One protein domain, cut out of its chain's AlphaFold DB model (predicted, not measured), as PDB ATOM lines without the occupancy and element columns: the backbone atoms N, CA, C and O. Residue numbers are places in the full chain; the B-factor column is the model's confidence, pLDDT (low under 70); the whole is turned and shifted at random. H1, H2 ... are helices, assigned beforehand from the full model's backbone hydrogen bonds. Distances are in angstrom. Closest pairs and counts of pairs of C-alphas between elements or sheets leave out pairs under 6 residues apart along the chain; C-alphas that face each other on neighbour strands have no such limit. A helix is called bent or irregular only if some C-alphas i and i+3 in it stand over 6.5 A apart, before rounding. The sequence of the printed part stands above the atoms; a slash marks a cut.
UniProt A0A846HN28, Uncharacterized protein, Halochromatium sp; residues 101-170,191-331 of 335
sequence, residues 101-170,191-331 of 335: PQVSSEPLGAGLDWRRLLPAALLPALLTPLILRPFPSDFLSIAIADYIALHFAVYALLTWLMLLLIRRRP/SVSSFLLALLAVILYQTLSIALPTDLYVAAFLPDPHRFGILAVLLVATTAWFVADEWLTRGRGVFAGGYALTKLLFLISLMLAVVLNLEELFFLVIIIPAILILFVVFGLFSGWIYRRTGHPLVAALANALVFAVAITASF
ATOM      1  N   PRO A 101     100.736 184.273 184.941       96.94
ATOM      2  CA  PRO A 101     100.757 185.599 185.534       96.94
ATOM      3  C   PRO A 101     100.010 186.604 184.647       96.94
ATOM      4  O   PRO A 101      99.960 186.483 183.420       96.94
ATOM      5  N   GLN A 102      99.450 187.642 185.271       96.50
ATOM      6  CA  GLN A 102      98.941 188.786 184.521       96.50
ATOM      7  C   GLN A 102     100.132 189.574 183.974       96.50
ATOM      8  O   GLN A 102     100.992 190.004 184.739       96.50
ATOM      9  N   VAL A 103     100.191 189.749 182.657       96.25
ATOM     10  CA  VAL A 103     101.305 190.435 181.991       96.25
ATOM     11  C   VAL A 103     101.030 191.927 181.861       96.25
ATOM     12  O   VAL A 103     101.933 192.736 182.066       96.25
ATOM     13  N   SER A 104      99.787 192.285 181.540       94.19
ATOM     14  CA  SER A 104      99.339 193.667 181.395       94.19
ATOM     15  C   SER A 104      98.145 193.953 182.304       94.19
ATOM     16  O   SER A 104      97.213 193.149 182.412       94.19
ATOM     17  N   SER A 105      98.153 195.126 182.938       87.75
ATOM     18  CA  SER A 105      97.028 195.633 183.735       87.75
ATOM     19  C   SER A 105      95.772 195.881 182.895       87.75
ATOM     20  O   SER A 105      94.660 195.835 183.415       87.75
ATOM     21  N   GLU A 106      95.945 196.116 181.594       89.50
ATOM     22  CA  GLU A 106      94.865 196.347 180.639       89.50
ATOM     23  C   GLU A 106      94.977 195.405 179.432       89.50
ATOM     24  O   GLU A 106      96.092 195.118 178.992       89.50
ATOM     25  N   PRO A 107      93.854 194.940 178.856       91.00
ATOM     26  CA  PRO A 107      93.883 194.092 177.671       91.00
ATOM     27  C   PRO A 107      94.425 194.864 176.459       91.00
ATOM     28  O   PRO A 107      93.785 195.792 175.959       91.00
ATOM     29  N   LEU A 108      95.609 194.465 175.989       93.44
ATOM     30  CA  LEU A 108      96.302 195.073 174.851       93.44
ATOM     31  C   LEU A 108      95.802 194.527 173.509       93.44
ATOM     32  O   LEU A 108      95.286 193.413 173.430       93.44
ATOM     33  N   GLY A 109      95.996 195.309 172.450       93.31
ATOM     34  CA  GLY A 109      95.620 194.991 171.072       93.31
ATOM     35  C   GLY A 109      95.081 196.223 170.343       93.31
ATOM     36  O   GLY A 109      94.993 197.307 170.926       93.31
ATOM     37  N   ALA A 110      94.739 196.076 169.066       92.88
ATOM     38  CA  ALA A 110      94.268 197.180 168.235       92.88
ATOM     39  C   ALA A 110      92.844 197.655 168.590       92.88
ATOM     40  O   ALA A 110      92.523 198.815 168.340       92.88
ATOM     41  N   GLY A 111      92.005 196.792 169.177       91.88
ATOM     42  CA  GLY A 111      90.654 197.148 169.632       91.88
ATOM     43  C   GLY A 111      89.738 197.633 168.505       91.88
ATOM     44  O   GLY A 111      88.980 198.581 168.688       91.88
ATOM     45  N   LEU A 112      89.861 197.042 167.311       92.75
ATOM     46  CA  LEU A 112      89.176 197.538 166.117       92.75
ATOM     47  C   LEU A 112      87.710 197.105 166.057       92.75
ATOM     48  O   LEU A 112      87.375 195.932 166.244       92.75
ATOM     49  N   ASP A 113      86.849 198.054 165.692       92.06
ATOM     50  CA  ASP A 113      85.476 197.771 165.295       92.06
ATOM     51  C   ASP A 113      85.429 197.040 163.942       92.06
ATOM     52  O   ASP A 113      86.412 196.970 163.200       92.06
ATOM     53  N   TRP A 114      84.263 196.495 163.588       92.69
ATOM     54  CA  TRP A 114      84.110 195.721 162.352       92.69
ATOM     55  C   TRP A 114      84.452 196.538 161.094       92.69
ATOM     56  O   TRP A 114      85.016 195.997 160.149       92.69
ATOM     57  N   ARG A 115      84.178 197.852 161.087       93.19
ATOM     58  CA  ARG A 115      84.432 198.733 159.934       93.19
ATOM     59  C   ARG A 115      85.917 198.919 159.650       93.19
ATOM     60  O   ARG A 115      86.293 199.061 158.492       93.19
ATOM     61  N   ARG A 116      86.751 198.942 160.692       93.75
ATOM     62  CA  ARG A 116      88.212 199.044 160.559       93.75
ATOM     63  C   ARG A 116      88.863 197.673 160.416       93.75
ATOM     64  O   ARG A 116      89.829 197.548 159.669       93.75
ATOM     65  N   LEU A 117      88.325 196.654 161.087       95.12
ATOM     66  CA  LEU A 117      88.844 195.289 161.027       95.12
ATOM     67  C   LEU A 117      88.631 194.656 159.650       95.12
ATOM     68  O   LEU A 117      89.566 194.067 159.121       95.12
ATOM     69  N   LEU A 118      87.444 194.796 159.044       95.69
ATOM     70  CA  LEU A 118      87.141 194.182 157.744       95.69
ATOM     71  C   LEU A 118      88.151 194.533 156.642       95.69
ATOM     72  O   LEU A 118      88.712 193.603 156.072       95.69
ATOM     73  N   PRO A 119      88.439 195.811 156.329       95.81
ATOM     74  CA  PRO A 119      89.425 196.128 155.298       95.81
ATOM     75  C   PRO A 119      90.834 195.673 155.692       95.81
ATOM     76  O   PRO A 119      91.581 195.223 154.828       95.81
ATOM     77  N   ALA A 120      91.193 195.743 156.979       96.12
ATOM     78  CA  ALA A 120      92.490 195.275 157.469       96.12
ATOM     79  C   ALA A 120      92.662 193.750 157.385       96.12
ATOM     80  O   ALA A 120      93.793 193.287 157.308       96.12
ATOM     81  N   ALA A 121      91.568 192.984 157.374       96.69
ATOM     82  CA  ALA A 121      91.579 191.533 157.214       96.69
ATOM     83  C   ALA A 121      91.428 191.095 155.744       96.69
ATOM     84  O   ALA A 121      92.135 190.198 155.295       96.69
ATOM     85  N   LEU A 122      90.530 191.734 154.983       97.81
ATOM     86  CA  LEU A 122      90.213 191.371 153.596       97.81
ATOM     87  C   LEU A 122      91.321 191.750 152.611       97.81
ATOM     88  O   LEU A 122      91.618 190.972 151.708       97.81
ATOM     89  N   LEU A 123      91.930 192.932 152.759       97.62
ATOM     90  CA  LEU A 123      92.948 193.383 151.809       97.62
ATOM     91  C   LEU A 123      94.182 192.470 151.811       97.62
ATOM     92  O   LEU A 123      94.564 192.044 150.723       97.62
ATOM     93  N   PRO A 124      94.776 192.086 152.961       98.31
ATOM     94  CA  PRO A 124      95.860 191.106 152.963       98.31
ATOM     95  C   PRO A 124      95.460 189.759 152.350       98.31
ATOM     96  O   PRO A 124      96.242 189.210 151.581       98.31
ATOM     97  N   ALA A 125      94.241 189.270 152.604       98.19
ATOM     98  CA  ALA A 125      93.766 187.991 152.070       98.19
ATOM     99  C   ALA A 125      93.624 187.970 150.543       98.19
ATOM    100  O   ALA A 125      93.831 186.941 149.911       98.19
ATOM    101  N   LEU A 126      93.270 189.104 149.937       97.94
ATOM    102  CA  LEU A 126      93.151 189.212 148.483       97.94
ATOM    103  C   LEU A 126      94.489 189.555 147.828       97.94
ATOM    104  O   LEU A 126      94.834 188.999 146.790       97.94
ATOM    105  N   LEU A 127      95.248 190.478 148.419       98.00
ATOM    106  CA  LEU A 127      96.470 190.997 147.814       98.00
ATOM    107  C   LEU A 127      97.646 190.031 147.939       98.00
ATOM    108  O   LEU A 127      98.432 189.956 147.003       98.00
ATOM    109  N   THR A 128      97.773 189.278 149.035       98.00
ATOM    110  CA  THR A 128      98.886 188.327 149.223       98.00
ATOM    111  C   THR A 128      99.031 187.336 148.062       98.00
ATOM    112  O   THR A 128     100.098 187.320 147.447       98.00
ATOM    113  N   PRO A 129      98.001 186.548 147.690       95.94
ATOM    114  CA  PRO A 129      98.133 185.582 146.600       95.94
ATOM    115  C   PRO A 129      98.350 186.260 145.238       95.94
ATOM    116  O   PRO A 129      99.068 185.727 144.397       95.94
ATOM    117  N   LEU A 130      97.802 187.463 145.023       96.25
ATOM    118  CA  LEU A 130      98.013 188.230 143.788       96.25
ATOM    119  C   LEU A 130      99.441 188.776 143.670       96.25
ATOM    120  O   LEU A 130     100.008 188.767 142.581       96.25
ATOM    121  N   ILE A 131     100.015 189.241 144.783       96.31
ATOM    122  CA  ILE A 131     101.391 189.742 144.856       96.31
ATOM    123  C   ILE A 131     102.390 188.604 144.682       96.31
ATOM    124  O   ILE A 131     103.426 188.828 144.068       96.31
ATOM    125  N   LEU A 132     102.092 187.414 145.213       94.50
ATOM    126  CA  LEU A 132     102.988 186.257 145.141       94.50
ATOM    127  C   LEU A 132     102.899 185.482 143.830       94.50
ATOM    128  O   LEU A 132     103.839 184.773 143.505       94.50
ATOM    129  N   ARG A 133     101.830 185.649 143.045       90.44
ATOM    130  CA  ARG A 133     101.672 184.987 141.742       90.44
ATOM    131  C   ARG A 133     102.908 185.058 140.816       90.44
ATOM    132  O   ARG A 133     103.196 184.047 140.193       90.44
ATOM    133  N   PRO A 134     103.602 186.202 140.647       87.88
ATOM    134  CA  PRO A 134     104.778 186.282 139.779       87.88
ATOM    135  C   PRO A 134     106.097 185.880 140.459       87.88
ATOM    136  O   PRO A 134     107.134 185.942 139.803       87.88
ATOM    137  N   PHE A 135     106.102 185.564 141.758       82.56
ATOM    138  CA  PHE A 135     107.336 185.258 142.481       82.56
ATOM    139  C   PHE A 135     107.666 183.767 142.380       82.56
ATOM    140  O   PHE A 135     106.821 182.957 142.756       82.56
ATOM    141  N   PRO A 136     108.884 183.402 141.944       75.06
ATOM    142  CA  PRO A 136     109.328 182.017 141.996       75.06
ATOM    143  C   PRO A 136     109.505 181.578 143.456       75.06
ATOM    144  O   PRO A 136     110.015 182.344 144.285       75.06
ATOM    145  N   SER A 137     109.096 180.352 143.768       70.88
ATOM    146  CA  SER A 137     109.220 179.734 145.089       70.88
ATOM    147  C   SER A 137     110.008 178.432 144.974       70.88
ATOM    148  O   SER A 137     109.410 177.364 144.992       70.88
ATOM    149  N   ASP A 138     111.334 178.564 144.834       75.06
ATOM    150  CA  ASP A 138     112.276 177.431 144.744       75.06
ATOM    151  C   ASP A 138     113.495 177.612 145.676       75.06
ATOM    152  O   ASP A 138     114.611 177.194 145.365       75.06
ATOM    153  N   PHE A 139     113.347 178.341 146.789       81.00
ATOM    154  CA  PHE A 139     114.501 178.714 147.633       81.00
ATOM    155  C   PHE A 139     114.640 177.885 148.913       81.00
ATOM    156  O   PHE A 139     115.680 177.962 149.572       81.00
ATOM    157  N   LEU A 140     113.616 177.114 149.288       77.06
ATOM    158  CA  LEU A 140     113.696 176.144 150.378       77.06
ATOM    159  C   LEU A 140     113.541 174.742 149.802       77.06
ATOM    160  O   LEU A 140     112.610 174.484 149.053       77.06
ATOM    161  N   SER A 141     114.392 173.814 150.229       75.88
ATOM    162  CA  SER A 141     114.365 172.413 149.788       75.88
ATOM    163  C   SER A 141     113.201 171.600 150.363       75.88
ATOM    164  O   SER A 141     113.209 170.381 150.312       75.88
ATOM    165  N   ILE A 142     112.197 172.234 150.973       77.69
ATOM    166  CA  ILE A 142     110.987 171.554 151.440       77.69
ATOM    167  C   ILE A 142     109.841 171.990 150.547       77.69
ATOM    168  O   ILE A 142     109.575 173.187 150.432       77.69
ATOM    169  N   ALA A 143     109.117 171.009 150.006       75.44
ATOM    170  CA  ALA A 143     107.935 171.257 149.198       75.44
ATOM    171  C   ALA A 143     106.997 172.252 149.908       75.44
ATOM    172  O   ALA A 143     106.581 172.013 151.045       75.44
ATOM    173  N   ILE A 144     106.650 173.355 149.228       82.19
ATOM    174  CA  ILE A 144     105.692 174.391 149.669       82.19
ATOM    175  C   ILE A 144     106.201 175.294 150.813       82.19
ATOM    176  O   ILE A 144     105.552 176.293 151.144       82.19
ATOM    177  N   ALA A 145     107.320 174.973 151.476       85.50
ATOM    178  CA  ALA A 145     107.761 175.712 152.664       85.50
ATOM    179  C   ALA A 145     108.090 177.175 152.351       85.50
ATOM    180  O   ALA A 145     107.809 178.065 153.156       85.50
ATOM    181  N   ASP A 146     108.658 177.429 151.180       89.00
ATOM    182  CA  ASP A 146     108.926 178.762 150.657       89.00
ATOM    183  C   ASP A 146     107.650 179.543 150.377       89.00
ATOM    184  O   ASP A 146     107.525 180.680 150.838       89.00
ATOM    185  N   TYR A 147     106.680 178.932 149.694       91.69
ATOM    186  CA  TYR A 147     105.398 179.565 149.429       91.69
ATOM    187  C   TYR A 147     104.685 179.908 150.737       91.69
ATOM    188  O   TYR A 147     104.220 181.033 150.909       91.69
ATOM    189  N   ILE A 148     104.649 178.981 151.702       93.75
ATOM    190  CA  ILE A 148     104.091 179.233 153.037       93.75
ATOM    191  C   ILE A 148     104.839 180.386 153.711       93.75
ATOM    192  O   ILE A 148     104.198 181.339 154.155       93.75
ATOM    193  N   ALA A 149     106.172 180.359 153.758       95.12
ATOM    194  CA  ALA A 149     106.955 181.425 154.379       95.12
ATOM    195  C   ALA A 149     106.669 182.796 153.739       95.12
ATOM    196  O   ALA A 149     106.394 183.768 154.449       95.12
ATOM    197  N   LEU A 150     106.662 182.879 152.407       95.75
ATOM    198  CA  LEU A 150     106.349 184.101 151.668       95.75
ATOM    199  C   LEU A 150     104.912 184.566 151.912       95.75
ATOM    200  O   LEU A 150     104.688 185.753 152.156       95.75
ATOM    201  N   HIS A 151     103.942 183.650 151.898       97.06
ATOM    202  CA  HIS A 151     102.536 183.962 152.137       97.06
ATOM    203  C   HIS A 151     102.340 184.548 153.532       97.06
ATOM    204  O   HIS A 151     101.753 185.619 153.671       97.06
ATOM    205  N   PHE A 152     102.906 183.917 154.562       97.88
ATOM    206  CA  PHE A 152     102.884 184.440 155.926       97.88
ATOM    207  C   PHE A 152     103.564 185.817 156.020       97.88
ATOM    208  O   PHE A 152     102.989 186.742 156.596       97.88
ATOM    209  N   ALA A 153     104.746 185.989 155.419       97.75
ATOM    210  CA  ALA A 153     105.507 187.236 155.479       97.75
ATOM    211  C   ALA A 153     104.795 188.411 154.781       97.75
ATOM    212  O   ALA A 153     104.650 189.486 155.371       97.75
ATOM    213  N   VAL A 154     104.311 188.216 153.550       98.25
ATOM    214  CA  VAL A 154     103.595 189.253 152.788       98.25
ATOM    215  C   VAL A 154     102.262 189.583 153.451       98.25
ATOM    216  O   VAL A 154     101.956 190.761 153.654       98.25
ATOM    217  N   TYR A 155     101.500 188.572 153.878       98.56
ATOM    218  CA  TYR A 155     100.237 188.781 154.586       98.56
ATOM    219  C   TYR A 155     100.462 189.583 155.877       98.56
ATOM    220  O   TYR A 155      99.733 190.542 156.154       98.56
ATOM    221  N   ALA A 156     101.495 189.240 156.654       98.44
ATOM    222  CA  ALA A 156     101.872 189.968 157.863       98.44
ATOM    223  C   ALA A 156     102.230 191.427 157.569       98.44
ATOM    224  O   ALA A 156     101.744 192.327 158.254       98.44
ATOM    225  N   LEU A 157     103.045 191.674 156.539       98.38
ATOM    226  CA  LEU A 157     103.468 193.016 156.143       98.38
ATOM    227  C   LEU A 157     102.272 193.886 155.751       98.38
ATOM    228  O   LEU A 157     102.156 195.021 156.217       98.38
ATOM    229  N   LEU A 158     101.348 193.348 154.952       98.50
ATOM    230  CA  LEU A 158     100.119 194.044 154.571       98.50
ATOM    231  C   LEU A 158      99.218 194.311 155.781       98.50
ATOM    232  O   LEU A 158      98.665 195.403 155.913       98.50
ATOM    233  N   THR A 159      99.108 193.350 156.699       98.31
ATOM    234  CA  THR A 159      98.325 193.504 157.934       98.31
ATOM    235  C   THR A 159      98.906 194.606 158.822       98.31
ATOM    236  O   THR A 159      98.182 195.491 159.284       98.31
ATOM    237  N   TRP A 160     100.228 194.620 159.009       97.88
ATOM    238  CA  TRP A 160     100.928 195.677 159.738       97.88
ATOM    239  C   TRP A 160     100.778 197.041 159.070       97.88
ATOM    240  O   TRP A 160     100.507 198.027 159.754       97.88
ATOM    241  N   LEU A 161     100.891 197.108 157.742       97.38
ATOM    242  CA  LEU A 161     100.659 198.336 156.987       97.38
ATOM    243  C   LEU A 161      99.243 198.871 157.234       97.38
ATOM    244  O   LEU A 161      99.081 200.050 157.544       97.38
ATOM    245  N   MET A 162      98.225 198.009 157.187       96.31
ATOM    246  CA  MET A 162      96.844 198.392 157.483       96.31
ATOM    247  C   MET A 162      96.679 198.910 158.916       96.31
ATOM    248  O   MET A 162      96.059 199.956 159.119       96.31
ATOM    249  N   LEU A 163      97.288 198.250 159.905       94.88
ATOM    250  CA  LEU A 163      97.294 198.715 161.296       94.88
ATOM    251  C   LEU A 163      97.939 200.104 161.440       94.88
ATOM    252  O   LEU A 163      97.397 200.973 162.131       94.88
ATOM    253  N   LEU A 164      99.061 200.347 160.756       94.50
ATOM    254  CA  LEU A 164      99.741 201.645 160.750       94.50
ATOM    255  C   LEU A 164      98.887 202.738 160.092       94.50
ATOM    256  O   LEU A 164      98.808 203.850 160.618       94.50
ATOM    257  N   LEU A 165      98.221 202.432 158.976       93.69
ATOM    258  CA  LEU A 165      97.343 203.371 158.270       93.69
ATOM    259  C   LEU A 165      96.097 203.726 159.093       93.69
ATOM    260  O   LEU A 165      95.708 204.893 159.140       93.69
ATOM    261  N   ILE A 166      95.501 202.750 159.784       90.88
ATOM    262  CA  ILE A 166      94.337 202.969 160.655       90.88
ATOM    263  C   ILE A 166      94.719 203.826 161.863       90.88
ATOM    264  O   ILE A 166      93.990 204.757 162.200       90.88
ATOM    265  N   ARG A 167      95.881 203.570 162.480       85.06
ATOM    266  CA  ARG A 167      96.368 204.348 163.630       85.06
ATOM    267  C   ARG A 167      96.620 205.821 163.291       85.06
ATOM    268  O   ARG A 167      96.508 206.670 164.168       85.06
ATOM    269  N   ARG A 168      96.965 206.128 162.037       76.69
ATOM    270  CA  ARG A 168      97.231 207.499 161.571       76.69
ATOM    271  C   ARG A 168      95.972 208.325 161.309       76.69
ATOM    272  O   ARG A 168      96.099 209.540 161.215       76.69
ATOM    273  N   ARG A 169      94.785 207.719 161.173       69.00
ATOM    274  CA  ARG A 169      93.537 208.459 160.924       69.00
ATOM    275  C   ARG A 169      92.938 208.945 162.250       69.00
ATOM    276  O   ARG A 169      92.481 208.107 163.032       69.00
ATOM    277  N   PRO A 170      92.889 210.265 162.515       51.94
ATOM    278  CA  PRO A 170      92.128 210.795 163.637       51.94
ATOM    279  C   PRO A 170      90.663 210.400 163.450       51.94
ATOM    280  O   PRO A 170      90.122 210.474 162.348       51.94
ATOM    281  N   SER A 191     104.631 193.867 182.751       94.31
ATOM    282  CA  SER A 191     105.631 193.168 183.556       94.31
ATOM    283  C   SER A 191     106.447 192.233 182.664       94.31
ATOM    284  O   SER A 191     105.940 191.212 182.196       94.31
ATOM    285  N   VAL A 192     107.720 192.570 182.426       94.94
ATOM    286  CA  VAL A 192     108.631 191.765 181.589       94.94
ATOM    287  C   VAL A 192     108.854 190.377 182.188       94.94
ATOM    288  O   VAL A 192     108.808 189.386 181.468       94.94
ATOM    289  N   SER A 193     109.036 190.276 183.507       96.56
ATOM    290  CA  SER A 193     109.207 188.984 184.181       96.56
ATOM    291  C   SER A 193     107.958 188.112 184.054       96.56
ATOM    292  O   SER A 193     108.065 186.928 183.747       96.56
ATOM    293  N   SER A 194     106.766 188.699 184.203       96.75
ATOM    294  CA  SER A 194     105.500 187.995 183.987       96.75
ATOM    295  C   SER A 194     105.325 187.574 182.530       96.75
ATOM    296  O   SER A 194     104.848 186.472 182.279       96.75
ATOM    297  N   PHE A 195     105.727 188.417 181.574       97.81
ATOM    298  CA  PHE A 195     105.705 188.082 180.151       97.81
ATOM    299  C   PHE A 195     106.599 186.880 179.845       97.81
ATOM    300  O   PHE A 195     106.123 185.908 179.266       97.81
ATOM    301  N   LEU A 196     107.865 186.922 180.272       98.12
ATOM    302  CA  LEU A 196     108.826 185.844 180.042       98.12
ATOM    303  C   LEU A 196     108.395 184.548 180.730       98.12
ATOM    304  O   LEU A 196     108.451 183.491 180.111       98.12
ATOM    305  N   LEU A 197     107.904 184.626 181.971       98.19
ATOM    306  CA  LEU A 197     107.390 183.463 182.694       98.19
ATOM    307  C   LEU A 197     106.176 182.853 181.984       98.19
ATOM    308  O   LEU A 197     106.114 181.637 181.822       98.19
ATOM    309  N   ALA A 198     105.224 183.679 181.541       98.19
ATOM    310  CA  ALA A 198     104.055 183.198 180.811       98.19
ATOM    311  C   ALA A 198     104.449 182.571 179.469       98.19
ATOM    312  O   ALA A 198     103.966 181.493 179.138       98.19
ATOM    313  N   LEU A 199     105.341 183.220 178.718       98.44
ATOM    314  CA  LEU A 199     105.833 182.720 177.437       98.44
ATOM    315  C   LEU A 199     106.554 181.380 177.609       98.44
ATOM    316  O   LEU A 199     106.227 180.423 176.913       98.44
ATOM    317  N   LEU A 200     107.474 181.290 178.572       98.31
ATOM    318  CA  LEU A 200     108.205 180.061 178.866       98.31
ATOM    319  C   LEU A 200     107.264 178.940 179.310       98.31
ATOM    320  O   LEU A 200     107.397 177.822 178.829       98.31
ATOM    321  N   ALA A 201     106.294 179.228 180.183       98.31
ATOM    322  CA  ALA A 201     105.322 178.236 180.638       98.31
ATOM    323  C   ALA A 201     104.465 177.697 179.481       98.31
ATOM    324  O   ALA A 201     104.223 176.495 179.408       98.31
ATOM    325  N   VAL A 202     104.033 178.567 178.561       98.19
ATOM    326  CA  VAL A 202     103.250 178.160 177.386       98.19
ATOM    327  C   VAL A 202     104.103 177.347 176.412       98.19
ATOM    328  O   VAL A 202     103.650 176.294 175.971       98.19
ATOM    329  N   ILE A 203     105.329 177.785 176.104       97.94
ATOM    330  CA  ILE A 203     106.249 177.027 175.242       97.94
ATOM    331  C   ILE A 203     106.537 175.661 175.864       97.94
ATOM    332  O   ILE A 203     106.385 174.650 175.193       97.94
ATOM    333  N   LEU A 204     106.874 175.612 177.155       97.81
ATOM    334  CA  LEU A 204     107.149 174.362 177.859       97.81
ATOM    335  C   LEU A 204     105.943 173.422 177.810       97.81
ATOM    336  O   LEU A 204     106.095 172.244 177.505       97.81
ATOM    337  N   TYR A 205     104.742 173.940 178.061       97.94
ATOM    338  CA  TYR A 205     103.521 173.154 177.981       97.94
ATOM    339  C   TYR A 205     103.297 172.572 176.579       97.94
ATOM    340  O   TYR A 205     103.042 171.373 176.458       97.94
ATOM    341  N   GLN A 206     103.420 173.391 175.529       96.00
ATOM    342  CA  GLN A 206     103.249 172.935 174.148       96.00
ATOM    343  C   GLN A 206     104.347 171.935 173.747       96.00
ATOM    344  O   GLN A 206     104.050 170.919 173.126       96.00
ATOM    345  N   THR A 207     105.596 172.146 174.161       95.06
ATOM    346  CA  THR A 207     106.689 171.204 173.892       95.06
ATOM    347  C   THR A 207     106.466 169.864 174.593       95.06
ATOM    348  O   THR A 207     106.528 168.821 173.949       95.06
ATOM    349  N   LEU A 208     106.170 169.876 175.896       96.44
ATOM    350  CA  LEU A 208     106.014 168.653 176.688       96.44
ATOM    351  C   LEU A 208     104.729 167.885 176.364       96.44
ATOM    352  O   LEU A 208     104.721 166.662 176.461       96.44
ATOM    353  N   SER A 209     103.651 168.587 176.006       95.19
ATOM    354  CA  SER A 209     102.321 167.979 175.837       95.19
ATOM    355  C   SER A 209     101.918 167.780 174.378       95.19
ATOM    356  O   SER A 209     100.957 167.071 174.109       95.19
ATOM    357  N   ILE A 210     102.600 168.425 173.427       93.25
ATOM    358  CA  ILE A 210     102.291 168.306 171.996       93.25
ATOM    359  C   ILE A 210     103.525 167.828 171.245       93.25
ATOM    360  O   ILE A 210     103.491 166.732 170.694       93.25
ATOM    361  N   ALA A 211     104.617 168.596 171.247       92.75
ATOM    362  CA  ALA A 211     105.759 168.298 170.381       92.75
ATOM    363  C   ALA A 211     106.420 166.949 170.708       92.75
ATOM    364  O   ALA A 211     106.534 166.108 169.826       92.75
ATOM    365  N   LEU A 212     106.795 166.712 171.971       94.44
ATOM    366  CA  LEU A 212     107.466 165.472 172.384       94.44
ATOM    367  C   LEU A 212     106.592 164.216 172.211       94.44
ATOM    368  O   LEU A 212     107.067 163.251 171.627       94.44
ATOM    369  N   PRO A 213     105.325 164.179 172.662       94.69
ATOM    370  CA  PRO A 213     104.465 163.022 172.418       94.69
ATOM    371  C   PRO A 213     104.215 162.762 170.932       94.69
ATOM    372  O   PRO A 213     104.141 161.606 170.527       94.69
ATOM    373  N   THR A 214     104.099 163.818 170.119       93.38
ATOM    374  CA  THR A 214     103.956 163.665 168.664       93.38
ATOM    375  C   THR A 214     105.214 163.029 168.078       93.38
ATOM    376  O   THR A 214     105.097 162.053 167.345       93.38
ATOM    377  N   ASP A 215     106.392 163.507 168.486       94.38
ATOM    378  CA  ASP A 215     107.694 162.972 168.073       94.38
ATOM    379  C   ASP A 215     107.885 161.496 168.456       94.38
ATOM    380  O   ASP A 215     108.349 160.687 167.660       94.38
ATOM    381  N   LEU A 216     107.466 161.127 169.671       92.56
ATOM    382  CA  LEU A 216     107.648 159.778 170.209       92.56
ATOM    383  C   LEU A 216     106.629 158.759 169.687       92.56
ATOM    384  O   LEU A 216     106.952 157.577 169.575       92.56
ATOM    385  N   TYR A 217     105.386 159.180 169.434       90.88
ATOM    386  CA  TYR A 217     104.279 158.244 169.215       90.88
ATOM    387  C   TYR A 217     103.559 158.400 167.876       90.88
ATOM    388  O   TYR A 217     102.833 157.479 167.504       90.88
ATOM    389  N   VAL A 218     103.733 159.515 167.163       89.31
ATOM    390  CA  VAL A 218     103.005 159.798 165.916       89.31
ATOM    391  C   VAL A 218     103.952 159.791 164.722       89.31
ATOM    392  O   VAL A 218     103.837 158.930 163.855       89.31
ATOM    393  N   ALA A 219     104.882 160.741 164.671       86.25
ATOM    394  CA  ALA A 219     105.828 160.917 163.577       86.25
ATOM    395  C   ALA A 219     106.998 161.777 164.052       86.25
ATOM    396  O   ALA A 219     106.814 162.579 164.963       86.25
ATOM    397  N   ALA A 220     108.159 161.666 163.398       87.69
ATOM    398  CA  ALA A 220     109.304 162.537 163.655       87.69
ATOM    399  C   ALA A 220     108.886 164.012 163.506       87.69
ATOM    400  O   ALA A 220     108.662 164.504 162.400       87.69
ATOM    401  N   PHE A 221     108.719 164.690 164.638       90.00
ATOM    402  CA  PHE A 221     108.103 166.012 164.737       90.00
ATOM    403  C   PHE A 221     109.120 167.071 165.142       90.00
ATOM    404  O   PHE A 221     108.991 168.239 164.773       90.00
ATOM    405  N   LEU A 222     110.147 166.684 165.899       91.00
ATOM    406  CA  LEU A 222     111.267 167.563 166.179       91.00
ATOM    407  C   LEU A 222     112.166 167.640 164.937       91.00
ATOM    408  O   LEU A 222     112.653 166.609 164.472       91.00
ATOM    409  N   PRO A 223     112.395 168.842 164.372       89.75
ATOM    410  CA  PRO A 223     113.171 168.968 163.152       89.75
ATOM    411  C   PRO A 223     114.611 168.510 163.361       89.75
ATOM    412  O   PRO A 223     115.275 168.928 164.312       89.75
ATOM    413  N   ASP A 224     115.099 167.701 162.428       88.88
ATOM    414  CA  ASP A 224     116.512 167.350 162.334       88.88
ATOM    415  C   ASP A 224     117.382 168.617 162.128       88.88
ATOM    416  O   ASP A 224     116.918 169.567 161.479       88.88
ATOM    417  N   PRO A 225     118.634 168.671 162.635       90.75
ATOM    418  CA  PRO A 225     119.507 169.838 162.498       90.75
ATOM    419  C   PRO A 225     119.667 170.377 161.071       90.75
ATOM    420  O   PRO A 225     119.792 171.591 160.894       90.75
ATOM    421  N   HIS A 226     119.600 169.522 160.044       89.69
ATOM    422  CA  HIS A 226     119.681 169.955 158.643       89.69
ATOM    423  C   HIS A 226     118.508 170.864 158.235       89.69
ATOM    424  O   HIS A 226     118.624 171.654 157.300       89.69
ATOM    425  N   ARG A 227     117.389 170.819 158.967       90.75
ATOM    426  CA  ARG A 227     116.189 171.629 158.718       90.75
ATOM    427  C   ARG A 227     116.156 172.937 159.512       90.75
ATOM    428  O   ARG A 227     115.213 173.713 159.357       90.75
ATOM    429  N   PHE A 228     117.161 173.236 160.341       92.62
ATOM    430  CA  PHE A 228     117.157 174.444 161.181       92.62
ATOM    431  C   PHE A 228     117.151 175.750 160.381       92.62
ATOM    432  O   PHE A 228     116.538 176.722 160.822       92.62
ATOM    433  N   GLY A 229     117.767 175.774 159.194       93.00
ATOM    434  CA  GLY A 229     117.676 176.929 158.295       93.00
ATOM    435  C   GLY A 229     116.234 177.203 157.859       93.00
ATOM    436  O   GLY A 229     115.757 178.334 157.945       93.00
ATOM    437  N   ILE A 230     115.510 176.147 157.482       92.88
ATOM    438  CA  ILE A 230     114.107 176.222 157.056       92.88
ATOM    439  C   ILE A 230     113.212 176.618 158.233       92.88
ATOM    440  O   ILE A 230     112.397 177.534 158.112       92.88
ATOM    441  N   LEU A 231     113.437 176.005 159.400       95.06
ATOM    442  CA  LEU A 231     112.752 176.368 160.637       95.06
ATOM    443  C   LEU A 231     112.932 177.851 160.962       95.06
ATOM    444  O   LEU A 231     111.963 178.501 161.333       95.06
ATOM    445  N   ALA A 232     114.140 178.401 160.819       96.06
ATOM    446  CA  ALA A 232     114.405 179.807 161.107       96.06
ATOM    447  C   ALA A 232     113.619 180.742 160.174       96.06
ATOM    448  O   ALA A 232     112.998 181.695 160.648       96.06
ATOM    449  N   VAL A 233     113.596 180.452 158.868       96.06
ATOM    450  CA  VAL A 233     112.825 181.231 157.884       96.06
ATOM    451  C   VAL A 233     111.330 181.178 158.196       96.06
ATOM    452  O   VAL A 233     110.681 182.223 158.297       96.06
ATOM    453  N   LEU A 234     110.792 179.975 158.416       96.25
ATOM    454  CA  LEU A 234     109.385 179.786 158.762       96.25
ATOM    455  C   LEU A 234     109.042 180.462 160.086       96.25
ATOM    456  O   LEU A 234     108.032 181.150 160.156       96.25
ATOM    457  N   LEU A 235     109.887 180.336 161.109       97.75
ATOM    458  CA  LEU A 235     109.674 180.954 162.414       97.75
ATOM    459  C   LEU A 235     109.587 182.476 162.307       97.75
ATOM    460  O   LEU A 235     108.721 183.075 162.942       97.75
ATOM    461  N   VAL A 236     110.443 183.111 161.504       98.25
ATOM    462  CA  VAL A 236     110.385 184.562 161.274       98.25
ATOM    463  C   VAL A 236     109.074 184.948 160.584       98.25
ATOM    464  O   VAL A 236     108.372 185.844 161.061       98.25
ATOM    465  N   ALA A 237     108.714 184.255 159.501       98.06
ATOM    466  CA  ALA A 237     107.507 184.541 158.731       98.06
ATOM    467  C   ALA A 237     106.221 184.320 159.544       98.06
ATOM    468  O   ALA A 237     105.350 185.195 159.605       98.06
ATOM    469  N   THR A 238     106.107 183.174 160.218       98.00
ATOM    470  CA  THR A 238     104.938 182.829 161.031       98.00
ATOM    471  C   THR A 238     104.837 183.750 162.235       98.00
ATOM    472  O   THR A 238     103.749 184.246 162.518       98.00
ATOM    473  N   THR A 239     105.953 184.078 162.897       98.56
ATOM    474  CA  THR A 239     105.967 185.042 164.007       98.56
ATOM    475  C   THR A 239     105.433 186.393 163.561       98.56
ATOM    476  O   THR A 239     104.558 186.943 164.230       98.56
ATOM    477  N   ALA A 240     105.902 186.916 162.423       98.44
ATOM    478  CA  ALA A 240     105.441 188.201 161.908       98.44
ATOM    479  C   ALA A 240     103.913 188.229 161.739       98.44
ATOM    480  O   ALA A 240     103.265 189.199 162.141       98.44
ATOM    481  N   TRP A 241     103.340 187.150 161.204       98.50
ATOM    482  CA  TRP A 241     101.902 187.033 160.983       98.50
ATOM    483  C   TRP A 241     101.102 186.798 162.263       98.50
ATOM    484  O   TRP A 241     100.153 187.535 162.510       98.50
ATOM    485  N   PHE A 242     101.477 185.825 163.102       98.56
ATOM    486  CA  PHE A 242     100.762 185.529 164.350       98.56
ATOM    487  C   PHE A 242     100.738 186.753 165.260       98.56
ATOM    488  O   PHE A 242      99.724 187.044 165.886       98.56
ATOM    489  N   VAL A 243     101.840 187.502 165.306       98.56
ATOM    490  CA  VAL A 243     101.904 188.760 166.044       98.56
ATOM    491  C   VAL A 243     100.972 189.810 165.433       98.56
ATOM    492  O   VAL A 243     100.230 190.450 166.178       98.56
ATOM    493  N   ALA A 244     100.989 189.993 164.108       98.19
ATOM    494  CA  ALA A 244     100.121 190.958 163.430       98.19
ATOM    495  C   ALA A 244      98.634 190.635 163.643       98.19
ATOM    496  O   ALA A 244      97.846 191.517 163.984       98.19
ATOM    497  N   ASP A 245      98.260 189.368 163.483       98.25
ATOM    498  CA  ASP A 245      96.889 188.885 163.592       98.25
ATOM    499  C   ASP A 245      96.373 188.910 165.039       98.25
ATOM    500  O   ASP A 245      95.276 189.413 165.297       98.25
ATOM    501  N   GLU A 246      97.175 188.470 166.017       97.88
ATOM    502  CA  GLU A 246      96.820 188.607 167.435       97.88
ATOM    503  C   GLU A 246      96.757 190.079 167.853       97.88
ATOM    504  O   GLU A 246      95.946 190.446 168.695       97.88
ATOM    505  N   TRP A 247      97.557 190.971 167.269       97.06
ATOM    506  CA  TRP A 247      97.403 192.397 167.546       97.06
ATOM    507  C   TRP A 247      96.116 192.964 166.931       97.06
ATOM    508  O   TRP A 247      95.395 193.714 167.595       97.06
ATOM    509  N   LEU A 248      95.803 192.587 165.688       96.69
ATOM    510  CA  LEU A 248      94.626 193.030 164.936       96.69
ATOM    511  C   LEU A 248      93.308 192.617 165.608       96.69
ATOM    512  O   LEU A 248      92.354 193.396 165.634       96.69
ATOM    513  N   THR A 249      93.255 191.402 166.153       96.44
ATOM    514  CA  THR A 249      92.021 190.749 166.627       96.44
ATOM    515  C   THR A 249      91.811 190.820 168.143       96.44
ATOM    516  O   THR A 249      90.862 190.234 168.671       96.44
ATOM    517  N   ARG A 250      92.660 191.560 168.866       95.56
ATOM    518  CA  ARG A 250      92.593 191.715 170.328       95.56
ATOM    519  C   ARG A 250      92.414 193.175 170.744       95.56
ATOM    520  O   ARG A 250      92.537 194.095 169.938       95.56
ATOM    521  N   GLY A 251      92.156 193.387 172.031       90.81
ATOM    522  CA  GLY A 251      91.958 194.704 172.639       90.81
ATOM    523  C   GLY A 251      90.499 194.991 173.003       90.81
ATOM    524  O   GLY A 251      89.582 194.234 172.679       90.81
ATOM    525  N   ARG A 252      90.284 196.097 173.721       87.50
ATOM    526  CA  ARG A 252      88.941 196.530 174.137       87.50
ATOM    527  C   ARG A 252      88.099 196.921 172.919       87.50
ATOM    528  O   ARG A 252      88.589 197.619 172.042       87.50
ATOM    529  N   GLY A 253      86.835 196.498 172.892       83.12
ATOM    530  CA  GLY A 253      85.888 196.866 171.830       83.12
ATOM    531  C   GLY A 253      86.093 196.144 170.496       83.12
ATOM    532  O   GLY A 253      85.471 196.530 169.509       83.12
ATOM    533  N   VAL A 254      86.937 195.105 170.453       90.69
ATOM    534  CA  VAL A 254      87.178 194.349 169.220       90.69
ATOM    535  C   VAL A 254      85.927 193.602 168.753       90.69
ATOM    536  O   VAL A 254      85.144 193.091 169.557       90.69
ATOM    537  N   PHE A 255      85.745 193.510 167.437       91.62
ATOM    538  CA  PHE A 255      84.682 192.705 166.840       91.62
ATOM    539  C   PHE A 255      84.791 191.229 167.265       91.62
ATOM    540  O   PHE A 255      85.786 190.563 166.980       91.62
ATOM    541  N   ALA A 256      83.743 190.701 167.908       88.75
ATOM    542  CA  ALA A 256      83.746 189.364 168.513       88.75
ATOM    543  C   ALA A 256      84.044 188.224 167.518       88.75
ATOM    544  O   ALA A 256      84.686 187.244 167.885       88.75
ATOM    545  N   GLY A 257      83.623 188.361 166.255       92.06
ATOM    546  CA  GLY A 257      83.900 187.388 165.190       92.06
ATOM    547  C   GLY A 257      85.240 187.588 164.474       92.06
ATOM    548  O   GLY A 257      85.575 186.803 163.592       92.06
ATOM    549  N   GLY A 258      86.008 188.625 164.830       93.94
ATOM    550  CA  GLY A 258      87.217 189.025 164.107       93.94
ATOM    551  C   GLY A 258      88.273 187.928 164.060       93.94
ATOM    552  O   GLY A 258      88.849 187.695 163.006       93.94
ATOM    553  N   TYR A 259      88.458 187.199 165.163       95.19
ATOM    554  CA  TYR A 259      89.447 186.123 165.246       95.19
ATOM    555  C   TYR A 259      89.156 184.969 164.279       95.19
ATOM    556  O   TYR A 259      90.036 184.522 163.553       95.19
ATOM    557  N   ALA A 260      87.913 184.481 164.259       96.62
ATOM    558  CA  ALA A 260      87.518 183.405 163.353       96.62
ATOM    559  C   ALA A 260      87.557 183.877 161.893       96.62
ATOM    560  O   ALA A 260      88.004 183.142 161.014       96.62
ATOM    561  N   LEU A 261      87.139 185.123 161.650       97.31
ATOM    562  CA  LEU A 261      87.149 185.719 160.324       97.31
ATOM    563  C   LEU A 261      88.565 185.810 159.744       97.31
ATOM    564  O   LEU A 261      88.749 185.434 158.593       97.31
ATOM    565  N   THR A 262      89.564 186.278 160.499       97.69
ATOM    566  CA  THR A 262      90.930 186.403 159.959       97.69
ATOM    567  C   THR A 262      91.554 185.047 159.652       97.69
ATOM    568  O   THR A 262      92.212 184.910 158.624       97.69
ATOM    569  N   LYS A 263      91.286 184.016 160.467       97.81
ATOM    570  CA  LYS A 263      91.713 182.638 160.171       97.81
ATOM    571  C   LYS A 263      91.042 182.087 158.917       97.81
ATOM    572  O   LYS A 263      91.724 181.526 158.065       97.81
ATOM    573  N   LEU A 264      89.732 182.287 158.771       97.94
ATOM    574  CA  LEU A 264      89.004 181.872 157.572       97.94
ATOM    575  C   LEU A 264      89.526 182.594 156.324       97.94
ATOM    576  O   LEU A 264      89.765 181.957 155.305       97.94
ATOM    577  N   LEU A 265      89.746 183.906 156.409       98.44
ATOM    578  CA  LEU A 265      90.289 184.699 155.308       98.44
ATOM    579  C   LEU A 265      91.714 184.288 154.940       98.44
ATOM    580  O   LEU A 265      92.037 184.256 153.758       98.44
ATOM    581  N   PHE A 266      92.541 183.909 155.913       98.38
ATOM    582  CA  PHE A 266      93.859 183.347 155.639       98.38
ATOM    583  C   PHE A 266      93.768 182.015 154.880       98.38
ATOM    584  O   PHE A 266      94.467 181.818 153.892       98.38
ATOM    585  N   LEU A 267      92.864 181.115 155.281       98.06
ATOM    586  CA  LEU A 267      92.641 179.854 154.562       98.06
ATOM    587  C   LEU A 267      92.091 180.091 153.147       98.06
ATOM    588  O   LEU A 267      92.534 179.447 152.202       98.06
ATOM    589  N   ILE A 268      91.170 181.045 152.981       97.88
ATOM    590  CA  ILE A 268      90.664 181.461 151.663       97.88
ATOM    591  C   ILE A 268      91.796 182.046 150.809       97.88
ATOM    592  O   ILE A 268      91.868 181.754 149.621       97.88
ATOM    593  N   SER A 269      92.693 182.831 151.404       98.12
ATOM    594  CA  SER A 269      93.878 183.389 150.743       98.12
ATOM    595  C   SER A 269      94.812 182.287 150.227       98.12
ATOM    596  O   SER A 269      95.268 182.359 149.085       98.12
ATOM    597  N   LEU A 270      95.034 181.225 151.012       96.44
ATOM    598  CA  LEU A 270      95.776 180.041 150.564       96.44
ATOM    599  C   LEU A 270      95.040 179.282 149.451       96.44
ATOM    600  O   LEU A 270      95.653 178.911 148.460       96.44
ATOM    601  N   MET A 271      93.724 179.084 149.562       96.00
ATOM    602  CA  MET A 271      92.949 178.442 148.490       96.00
ATOM    603  C   MET A 271      92.984 179.255 147.191       96.00
ATOM    604  O   MET A 271      93.093 178.687 146.108       96.00
ATOM    605  N   LEU A 272      92.923 180.583 147.284       96.38
ATOM    606  CA  LEU A 272      93.049 181.462 146.127       96.38
ATOM    607  C   LEU A 272      94.443 181.353 145.499       96.38
ATOM    608  O   LEU A 272      94.546 181.308 144.278       96.38
ATOM    609  N   ALA A 273      95.498 181.262 146.313       94.81
ATOM    610  CA  ALA A 273      96.847 180.992 145.823       94.81
ATOM    611  C   ALA A 273      96.923 179.691 145.021       94.81
ATOM    612  O   ALA A 273      97.407 179.700 143.893       94.81
ATOM    613  N   VAL A 274      96.378 178.606 145.577       93.69
ATOM    614  CA  VAL A 274      96.302 177.303 144.908       93.69
ATOM    615  C   VAL A 274      95.587 177.422 143.564       93.69
ATOM    616  O   VAL A 274      96.101 176.952 142.561       93.69
ATOM    617  N   VAL A 275      94.437 178.102 143.509       94.44
ATOM    618  CA  VAL A 275      93.687 178.301 142.254       94.44
ATOM    619  C   VAL A 275      94.496 179.084 141.211       94.44
ATOM    620  O   VAL A 275      94.352 178.833 140.016       94.44
ATOM    621  N   LEU A 276      95.336 180.028 141.637       92.44
ATOM    622  CA  LEU A 276      96.169 180.824 140.732       92.44
ATOM    623  C   LEU A 276      97.384 180.056 140.191       92.44
ATOM    624  O   LEU A 276      97.876 180.431 139.126       92.44
ATOM    625  N   ASN A 277      97.863 179.032 140.906       88.69
ATOM    626  CA  ASN A 277      99.037 178.241 140.538       88.69
ATOM    627  C   ASN A 277      98.900 176.777 141.008       88.69
ATOM    628  O   ASN A 277      99.544 176.336 141.960       88.69
ATOM    629  N   LEU A 278      97.993 176.038 140.360       87.88
ATOM    630  CA  LEU A 278      97.628 174.676 140.770       87.88
ATOM    631  C   LEU A 278      98.769 173.670 140.613       87.88
ATOM    632  O   LEU A 278      98.858 172.745 141.414       87.88
ATOM    633  N   GLU A 279      99.607 173.831 139.588       83.31
ATOM    634  CA  GLU A 279     100.669 172.875 139.256       83.31
ATOM    635  C   GLU A 279     101.749 172.842 140.344       83.31
ATOM    636  O   GLU A 279     102.142 171.766 140.785       83.31
ATOM    637  N   GLU A 280     102.155 174.011 140.844       83.25
ATOM    638  CA  GLU A 280     103.183 174.128 141.885       83.25
ATOM    639  C   GLU A 280     102.606 173.942 143.300       83.25
ATOM    640  O   GLU A 280     103.248 173.363 144.176       83.25
ATOM    641  N   LEU A 281     101.370 174.398 143.544       85.06
ATOM    642  CA  LEU A 281     100.785 174.456 144.889       85.06
ATOM    643  C   LEU A 281      99.789 173.331 145.189       85.06
ATOM    644  O   LEU A 281      99.085 173.399 146.197       85.06
ATOM    645  N   PHE A 282      99.717 172.281 144.369       84.94
ATOM    646  CA  PHE A 282      98.781 171.172 144.591       84.94
ATOM    647  C   PHE A 282      98.904 170.570 146.000       84.94
ATOM    648  O   PHE A 282      97.899 170.373 146.687       84.94
ATOM    649  N   PHE A 283     100.131 170.352 146.483       83.25
ATOM    650  CA  PHE A 283     100.355 169.802 147.823       83.25
ATOM    651  C   PHE A 283      99.803 170.701 148.947       83.25
ATOM    652  O   PHE A 283      99.466 170.199 150.022       83.25
ATOM    653  N   LEU A 284      99.662 172.016 148.719       87.50
ATOM    654  CA  LEU A 284      99.124 172.949 149.714       87.50
ATOM    655  C   LEU A 284      97.662 172.611 150.055       87.50
ATOM    656  O   LEU A 284      97.229 172.818 151.188       87.50
ATOM    657  N   VAL A 285      96.914 172.014 149.119       89.50
ATOM    658  CA  VAL A 285      95.535 171.545 149.344       89.50
ATOM    659  C   VAL A 285      95.467 170.538 150.489       89.50
ATOM    660  O   VAL A 285      94.554 170.605 151.311       89.50
ATOM    661  N   ILE A 286      96.444 169.632 150.571       86.25
ATOM    662  CA  ILE A 286      96.466 168.555 151.566       86.25
ATOM    663  C   ILE A 286      96.695 169.119 152.972       86.25
ATOM    664  O   ILE A 286      96.113 168.626 153.938       86.25
ATOM    665  N   ILE A 287      97.494 170.184 153.109       89.12
ATOM    666  CA  ILE A 287      97.799 170.755 154.425       89.12
ATOM    667  C   ILE A 287      96.771 171.783 154.914       89.12
ATOM    668  O   ILE A 287      96.676 172.021 156.117       89.12
ATOM    669  N   ILE A 288      95.958 172.384 154.042       93.00
ATOM    670  CA  ILE A 288      94.944 173.376 154.451       93.00
ATOM    671  C   ILE A 288      94.002 172.859 155.563       93.00
ATOM    672  O   ILE A 288      93.800 173.590 156.539       93.00
ATOM    673  N   PRO A 289      93.476 171.617 155.515       93.00
ATOM    674  CA  PRO A 289      92.721 171.033 156.626       93.00
ATOM    675  C   PRO A 289      93.519 170.940 157.935       93.00
ATOM    676  O   PRO A 289      92.990 171.249 159.004       93.00
ATOM    677  N   ALA A 290      94.802 170.579 157.871       92.38
ATOM    678  CA  ALA A 290      95.674 170.557 159.045       92.38
ATOM    679  C   ALA A 290      95.910 171.974 159.606       92.38
ATOM    680  O   ALA A 290      95.813 172.170 160.818       92.38
ATOM    681  N   ILE A 291      96.122 172.984 158.751       95.00
ATOM    682  CA  ILE A 291      96.225 174.397 159.165       95.00
ATOM    683  C   ILE A 291      94.930 174.855 159.841       95.00
ATOM    684  O   ILE A 291      94.988 175.537 160.862       95.00
ATOM    685  N   LEU A 292      93.762 174.462 159.322       96.75
ATOM    686  CA  LEU A 292      92.473 174.761 159.947       96.75
ATOM    687  C   LEU A 292      92.388 174.178 161.365       96.75
ATOM    688  O   LEU A 292      92.030 174.903 162.295       96.75
ATOM    689  N   ILE A 293      92.747 172.905 161.551       95.62
ATOM    690  CA  ILE A 293      92.764 172.264 162.876       95.62
ATOM    691  C   ILE A 293      93.728 173.002 163.812       95.62
ATOM    692  O   ILE A 293      93.343 173.359 164.929       95.62
ATOM    693  N   LEU A 294      94.944 173.307 163.345       95.25
ATOM    694  CA  LEU A 294      95.922 174.086 164.108       95.25
ATOM    695  C   LEU A 294      95.362 175.457 164.492       95.25
ATOM    696  O   LEU A 294      95.469 175.853 165.646       95.25
ATOM    697  N   PHE A 295      94.702 176.172 163.581       97.25
ATOM    698  CA  PHE A 295      94.094 177.472 163.868       97.25
ATOM    699  C   PHE A 295      92.955 177.397 164.882       97.25
ATOM    700  O   PHE A 295      92.822 178.312 165.699       97.25
ATOM    701  N   VAL A 296      92.162 176.325 164.880       97.31
ATOM    702  CA  VAL A 296      91.138 176.094 165.906       97.31
ATOM    703  C   VAL A 296      91.798 175.877 167.268       97.31
ATOM    704  O   VAL A 296      91.476 176.588 168.222       97.31
ATOM    705  N   VAL A 297      92.761 174.956 167.361       96.44
ATOM    706  CA  VAL A 297      93.462 174.637 168.617       96.44
ATOM    707  C   VAL A 297      94.226 175.854 169.147       96.44
ATOM    708  O   VAL A 297      94.059 176.253 170.302       96.44
ATOM    709  N   PHE A 298      95.003 176.514 168.292       96.19
ATOM    710  CA  PHE A 298      95.744 177.729 168.627       96.19
ATOM    711  C   PHE A 298      94.824 178.889 168.979       96.19
ATOM    712  O   PHE A 298      95.157 179.669 169.869       96.19
ATOM    713  N   GLY A 299      93.652 178.987 168.349       96.12
ATOM    714  CA  GLY A 299      92.633 179.970 168.694       96.12
ATOM    715  C   GLY A 299      92.071 179.776 170.098       96.12
ATOM    716  O   GLY A 299      91.946 180.751 170.847       96.12
ATOM    717  N   LEU A 300      91.799 178.525 170.489       96.94
ATOM    718  CA  LEU A 300      91.384 178.181 171.851       96.94
ATOM    719  C   LEU A 300      92.472 178.551 172.862       96.94
ATOM    720  O   LEU A 300      92.208 179.315 173.796       96.94
ATOM    721  N   PHE A 301      93.705 178.085 172.633       97.12
ATOM    722  CA  PHE A 301      94.850 178.362 173.506       97.12
ATOM    723  C   PHE A 301      95.090 179.858 173.634       97.12
ATOM    724  O   PHE A 301      95.156 180.389 174.742       97.12
ATOM    725  N   SER A 302      95.132 180.559 172.506       97.12
ATOM    726  CA  SER A 302      95.329 182.000 172.469       97.12
ATOM    727  C   SER A 302      94.229 182.746 173.219       97.12
ATOM    728  O   SER A 302      94.517 183.618 174.037       97.12
ATOM    729  N   GLY A 303      92.963 182.359 173.041       96.75
ATOM    730  CA  GLY A 303      91.848 182.951 173.775       96.75
ATOM    731  C   GLY A 303      91.910 182.712 175.288       96.75
ATOM    732  O   GLY A 303      91.526 183.587 176.067       96.75
ATOM    733  N   TRP A 304      92.364 181.541 175.740       97.94
ATOM    734  CA  TRP A 304      92.540 181.238 177.165       97.94
ATOM    735  C   TRP A 304      93.735 181.969 177.780       97.94
ATOM    736  O   TRP A 304      93.603 182.550 178.859       97.94
ATOM    737  N   ILE A 305      94.869 181.992 177.079       98.19
ATOM    738  CA  ILE A 305      96.095 182.682 177.492       98.19
ATOM    739  C   ILE A 305      95.842 184.189 177.557       98.19
ATOM    740  O   ILE A 305      96.063 184.799 178.600       98.19
ATOM    741  N   TYR A 306      95.301 184.785 176.491       97.50
ATOM    742  CA  TYR A 306      95.045 186.223 176.412       97.50
ATOM    743  C   TYR A 306      94.107 186.715 177.518       97.50
ATOM    744  O   TYR A 306      94.360 187.755 178.123       97.50
ATOM    745  N   ARG A 307      93.053 185.949 177.838       95.81
ATOM    746  CA  ARG A 307      92.133 186.284 178.937       95.81
ATOM    747  C   ARG A 307      92.836 186.396 180.287       95.81
ATOM    748  O   ARG A 307      92.399 187.186 181.118       95.81
ATOM    749  N   ARG A 308      93.899 185.618 180.513       96.81
ATOM    750  CA  ARG A 308      94.660 185.659 181.765       96.81
ATOM    751  C   ARG A 308      95.791 186.685 181.745       96.81
ATOM    752  O   ARG A 308      95.998 187.366 182.750       96.81
ATOM    753  N   THR A 309      96.530 186.770 180.639       97.38
ATOM    754  CA  THR A 309      97.743 187.592 180.528       97.38
ATOM    755  C   THR A 309      97.442 189.042 180.154       97.38
ATOM    756  O   THR A 309      98.207 189.932 180.522       97.38
ATOM    757  N   GLY A 310      96.355 189.292 179.420       95.38
ATOM    758  CA  GLY A 310      96.027 190.594 178.834       95.38
ATOM    759  C   GLY A 310      96.962 191.015 177.696       95.38
ATOM    760  O   GLY A 310      96.907 192.166 177.264       95.38
ATOM    761  N   HIS A 311      97.832 190.117 177.215       96.62
ATOM    762  CA  HIS A 311      98.889 190.439 176.260       96.62
ATOM    763  C   HIS A 311      98.879 189.479 175.056       96.62
ATOM    764  O   HIS A 311      99.066 188.274 175.249       96.62
ATOM    765  N   PRO A 312      98.717 189.977 173.812       96.56
ATOM    766  CA  PRO A 312      98.553 189.128 172.625       96.56
ATOM    767  C   PRO A 312      99.812 188.319 172.284       96.56
ATOM    768  O   PRO A 312      99.723 187.162 171.882       96.56
ATOM    769  N   LEU A 313     101.004 188.892 172.509       97.56
ATOM    770  CA  LEU A 313     102.253 188.265 172.055       97.56
ATOM    771  C   LEU A 313     102.590 186.938 172.750       97.56
ATOM    772  O   LEU A 313     103.334 186.151 172.182       97.56
ATOM    773  N   VAL A 314     102.061 186.669 173.952       98.00
ATOM    774  CA  VAL A 314     102.393 185.430 174.682       98.00
ATOM    775  C   VAL A 314     101.961 184.208 173.872       98.00
ATOM    776  O   VAL A 314     102.759 183.309 173.631       98.00
ATOM    777  N   ALA A 315     100.707 184.199 173.417       97.06
ATOM    778  CA  ALA A 315     100.196 183.121 172.584       97.06
ATOM    779  C   ALA A 315     100.727 183.207 171.148       97.06
ATOM    780  O   ALA A 315     101.036 182.173 170.567       97.06
ATOM    781  N   ALA A 316     100.876 184.420 170.596       98.19
ATOM    782  CA  ALA A 316     101.370 184.615 169.233       98.19
ATOM    783  C   ALA A 316     102.732 183.942 169.010       98.19
ATOM    784  O   ALA A 316     102.894 183.183 168.060       98.19
ATOM    785  N   LEU A 317     103.689 184.187 169.910       98.56
ATOM    786  CA  LEU A 317     105.050 183.663 169.795       98.56
ATOM    787  C   LEU A 317     105.103 182.144 169.999       98.56
ATOM    788  O   LEU A 317     105.770 181.449 169.239       98.56
ATOM    789  N   ALA A 318     104.382 181.622 170.995       97.81
ATOM    790  CA  ALA A 318     104.356 180.185 171.249       97.81
ATOM    791  C   ALA A 318     103.700 179.410 170.094       97.81
ATOM    792  O   ALA A 318     104.259 178.426 169.613       97.81
ATOM    793  N   ASN A 319     102.563 179.898 169.590       97.62
ATOM    794  CA  ASN A 319     101.865 179.269 168.470       97.62
ATOM    795  C   ASN A 319     102.668 179.382 167.164       97.62
ATOM    796  O   ASN A 319     102.692 178.429 166.393       97.62
ATOM    797  N   ALA A 320     103.361 180.503 166.926       98.12
ATOM    798  CA  ALA A 320     104.244 180.659 165.769       98.12
ATOM    799  C   ALA A 320     105.383 179.633 165.765       98.12
ATOM    800  O   ALA A 320     105.680 179.063 164.713       98.12
ATOM    801  N   LEU A 321     105.976 179.365 166.936       97.44
ATOM    802  CA  LEU A 321     107.016 178.353 167.094       97.44
ATOM    803  C   LEU A 321     106.501 176.955 166.755       97.44
ATOM    804  O   LEU A 321     107.088 176.280 165.913       97.44
ATOM    805  N   VAL A 322     105.391 176.533 167.365       95.62
ATOM    806  CA  VAL A 322     104.838 175.194 167.112       95.62
ATOM    807  C   VAL A 322     104.349 175.049 165.675       95.62
ATOM    808  O   VAL A 322     104.566 174.004 165.073       95.62
ATOM    809  N   PHE A 323     103.759 176.095 165.090       95.75
ATOM    810  CA  PHE A 323     103.390 176.088 163.677       95.75
ATOM    811  C   PHE A 323     104.622 175.910 162.779       95.75
ATOM    812  O   PHE A 323     104.621 175.045 161.910       95.75
ATOM    813  N   ALA A 324     105.685 176.692 162.999       95.69
ATOM    814  CA  ALA A 324     106.909 176.606 162.202       95.69
ATOM    815  C   ALA A 324     107.563 175.220 162.302       95.69
ATOM    816  O   ALA A 324     107.970 174.664 161.283       95.69
ATOM    817  N   VAL A 325     107.601 174.640 163.507       94.94
ATOM    818  CA  VAL A 325     108.057 173.263 163.741       94.94
ATOM    819  C   VAL A 325     107.196 172.261 162.972       94.94
ATOM    820  O   VAL A 325     107.744 171.460 162.221       94.94
ATOM    821  N   ALA A 326     105.867 172.348 163.086       92.62
ATOM    822  CA  ALA A 326     104.949 171.432 162.414       92.62
ATOM    823  C   ALA A 326     105.131 171.448 160.889       92.62
ATOM    824  O   ALA A 326     105.248 170.386 160.281       92.62
ATOM    825  N   ILE A 327     105.220 172.632 160.272       91.62
ATOM    826  CA  ILE A 327     105.467 172.751 158.827       91.62
ATOM    827  C   ILE A 327     106.845 172.189 158.464       91.62
ATOM    828  O   ILE A 327     106.969 171.429 157.509       91.62
ATOM    829  N   THR A 328     107.876 172.517 159.244       92.50
ATOM    830  CA  THR A 328     109.249 172.076 158.961       92.50
ATOM    831  C   THR A 328     109.396 170.557 159.051       92.50
ATOM    832  O   THR A 328     110.177 169.984 158.299       92.50
ATOM    833  N   ALA A 329     108.679 169.898 159.961       90.00
ATOM    834  CA  ALA A 329     108.774 168.455 160.168       90.00
ATOM    835  C   ALA A 329     107.893 167.641 159.207       90.00
ATOM    836  O   ALA A 329     108.283 166.552 158.797       90.00
ATOM    837  N   SER A 330     106.725 168.165 158.821       84.31
ATOM    838  CA  SER A 330     105.693 167.359 158.145       84.31
ATOM    839  C   SER A 330     105.936 167.128 156.653       84.31
ATOM    840  O   SER A 330     105.323 166.233 156.076       84.31
ATOM    841  N   PHE A 331     106.786 167.930 156.008       80.62
ATOM    842  CA  PHE A 331     106.977 167.857 154.560       80.62
ATOM    843  C   PHE A 331     108.298 167.199 154.158       80.62
ATOM    844  O   PHE A 331     109.321 167.385 154.830       80.62
TER     845      PHE A 331
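This is residues 101 to 170 and 191 to 331 of the 335 residues of an uncharacterized protein of Halochromatium sp (UniProt A0A846HN28). Six helices stand in a narrow, flattened ring, each touching the next in the order H6, H5, H1, H2, H4, H7 and back to H6. H3 packs on the outside of this ring, over H7. The all-helix printed part has 211 residues with seven named helices, H1 to H7 along the chain, and no named strand. It is compact, with a radius of gyration of the C-alphas of 17.0 A and spans of 46 by 39 by 24 A.

Find C-alpha 278 at (97.628, 174.676, 140.770); from there H6, the longest helix, runs 41.8 A through residues 278 to 309, with a kink of 44 degrees near residue 287. Just before it in the chain is H5, residues 258 to 276. H7, residues 313 to 330, follows H6 and ends at C-alpha 330, at (105.693, 167.359, 158.145). H4, residues 225 to 248, covers 34.1 A and has a kink of 34 degrees near residue 232. Look for H1 at residues 114 to 132, starting at C-alpha 114, (84.110, 195.721, 162.352). H2, residues 145 to 168, is 34.7 A long, and H3, residues 192 to 217, is 36.0 A long. H4 and H6 are irregular, with C-alphas 226 and 229 7.3 A apart and C-alphas 280 and 283 7.9 A apart; H3 is only just irregular, with C-alphas 209 and 212 6.7 A apart.

Start at H6 in the bundle of H1, H2, H4, H5, H6 and H7, helices gathered together. H6 and H5 form a hairpin at a shallow tilt of 10 degrees, opposite ways; their closest C-alphas, of Val 274 and Leu 281, are 5.3 A apart. H5 touches H1, closest at the C-alphas of Ala 125 and Ser 269, 4.8 A. H1 and H2 form a hairpin at a steep tilt of 37 degrees, only just past shallow, closest at C-alphas 124 and 155, 5.2 A. H2 touches H4 at C-alphas 156 and 241, 4.3 A. H4 touches H7, the hub, at C-alphas 242 and 316, 5.0 A. With residues 294 to 306 alone, H6 touches H7, its hairpin partner, at C-alphas 302 and 315, 5.0 A. H7 touches H3 with residues 314 to 322 alone, closest at C-alphas 199 and 314, 5.2 A. H2 and H6 are near each other; H1 and H3 are apart. Every O i to N i+4 pair is within hydrogen-bond range in H2 and H5, against 9 of 15 in H1, 20 of 22 in H3, 18 of 20 in H4, 21 of 28 in H6 and 13 of 14 in H7.

The farthest C-alphas, of Pro 170 and Tyr 217, are 54.2 A apart. Residues 171 to 190 are cut out, and C-alphas 170 and 191 stand 29.8 A apart across the cut. Of the links printed whole, H1 to H2 is long. Confidence is under 70 at residues 169 to 170; the mean pLDDT of the printed part is 93.3.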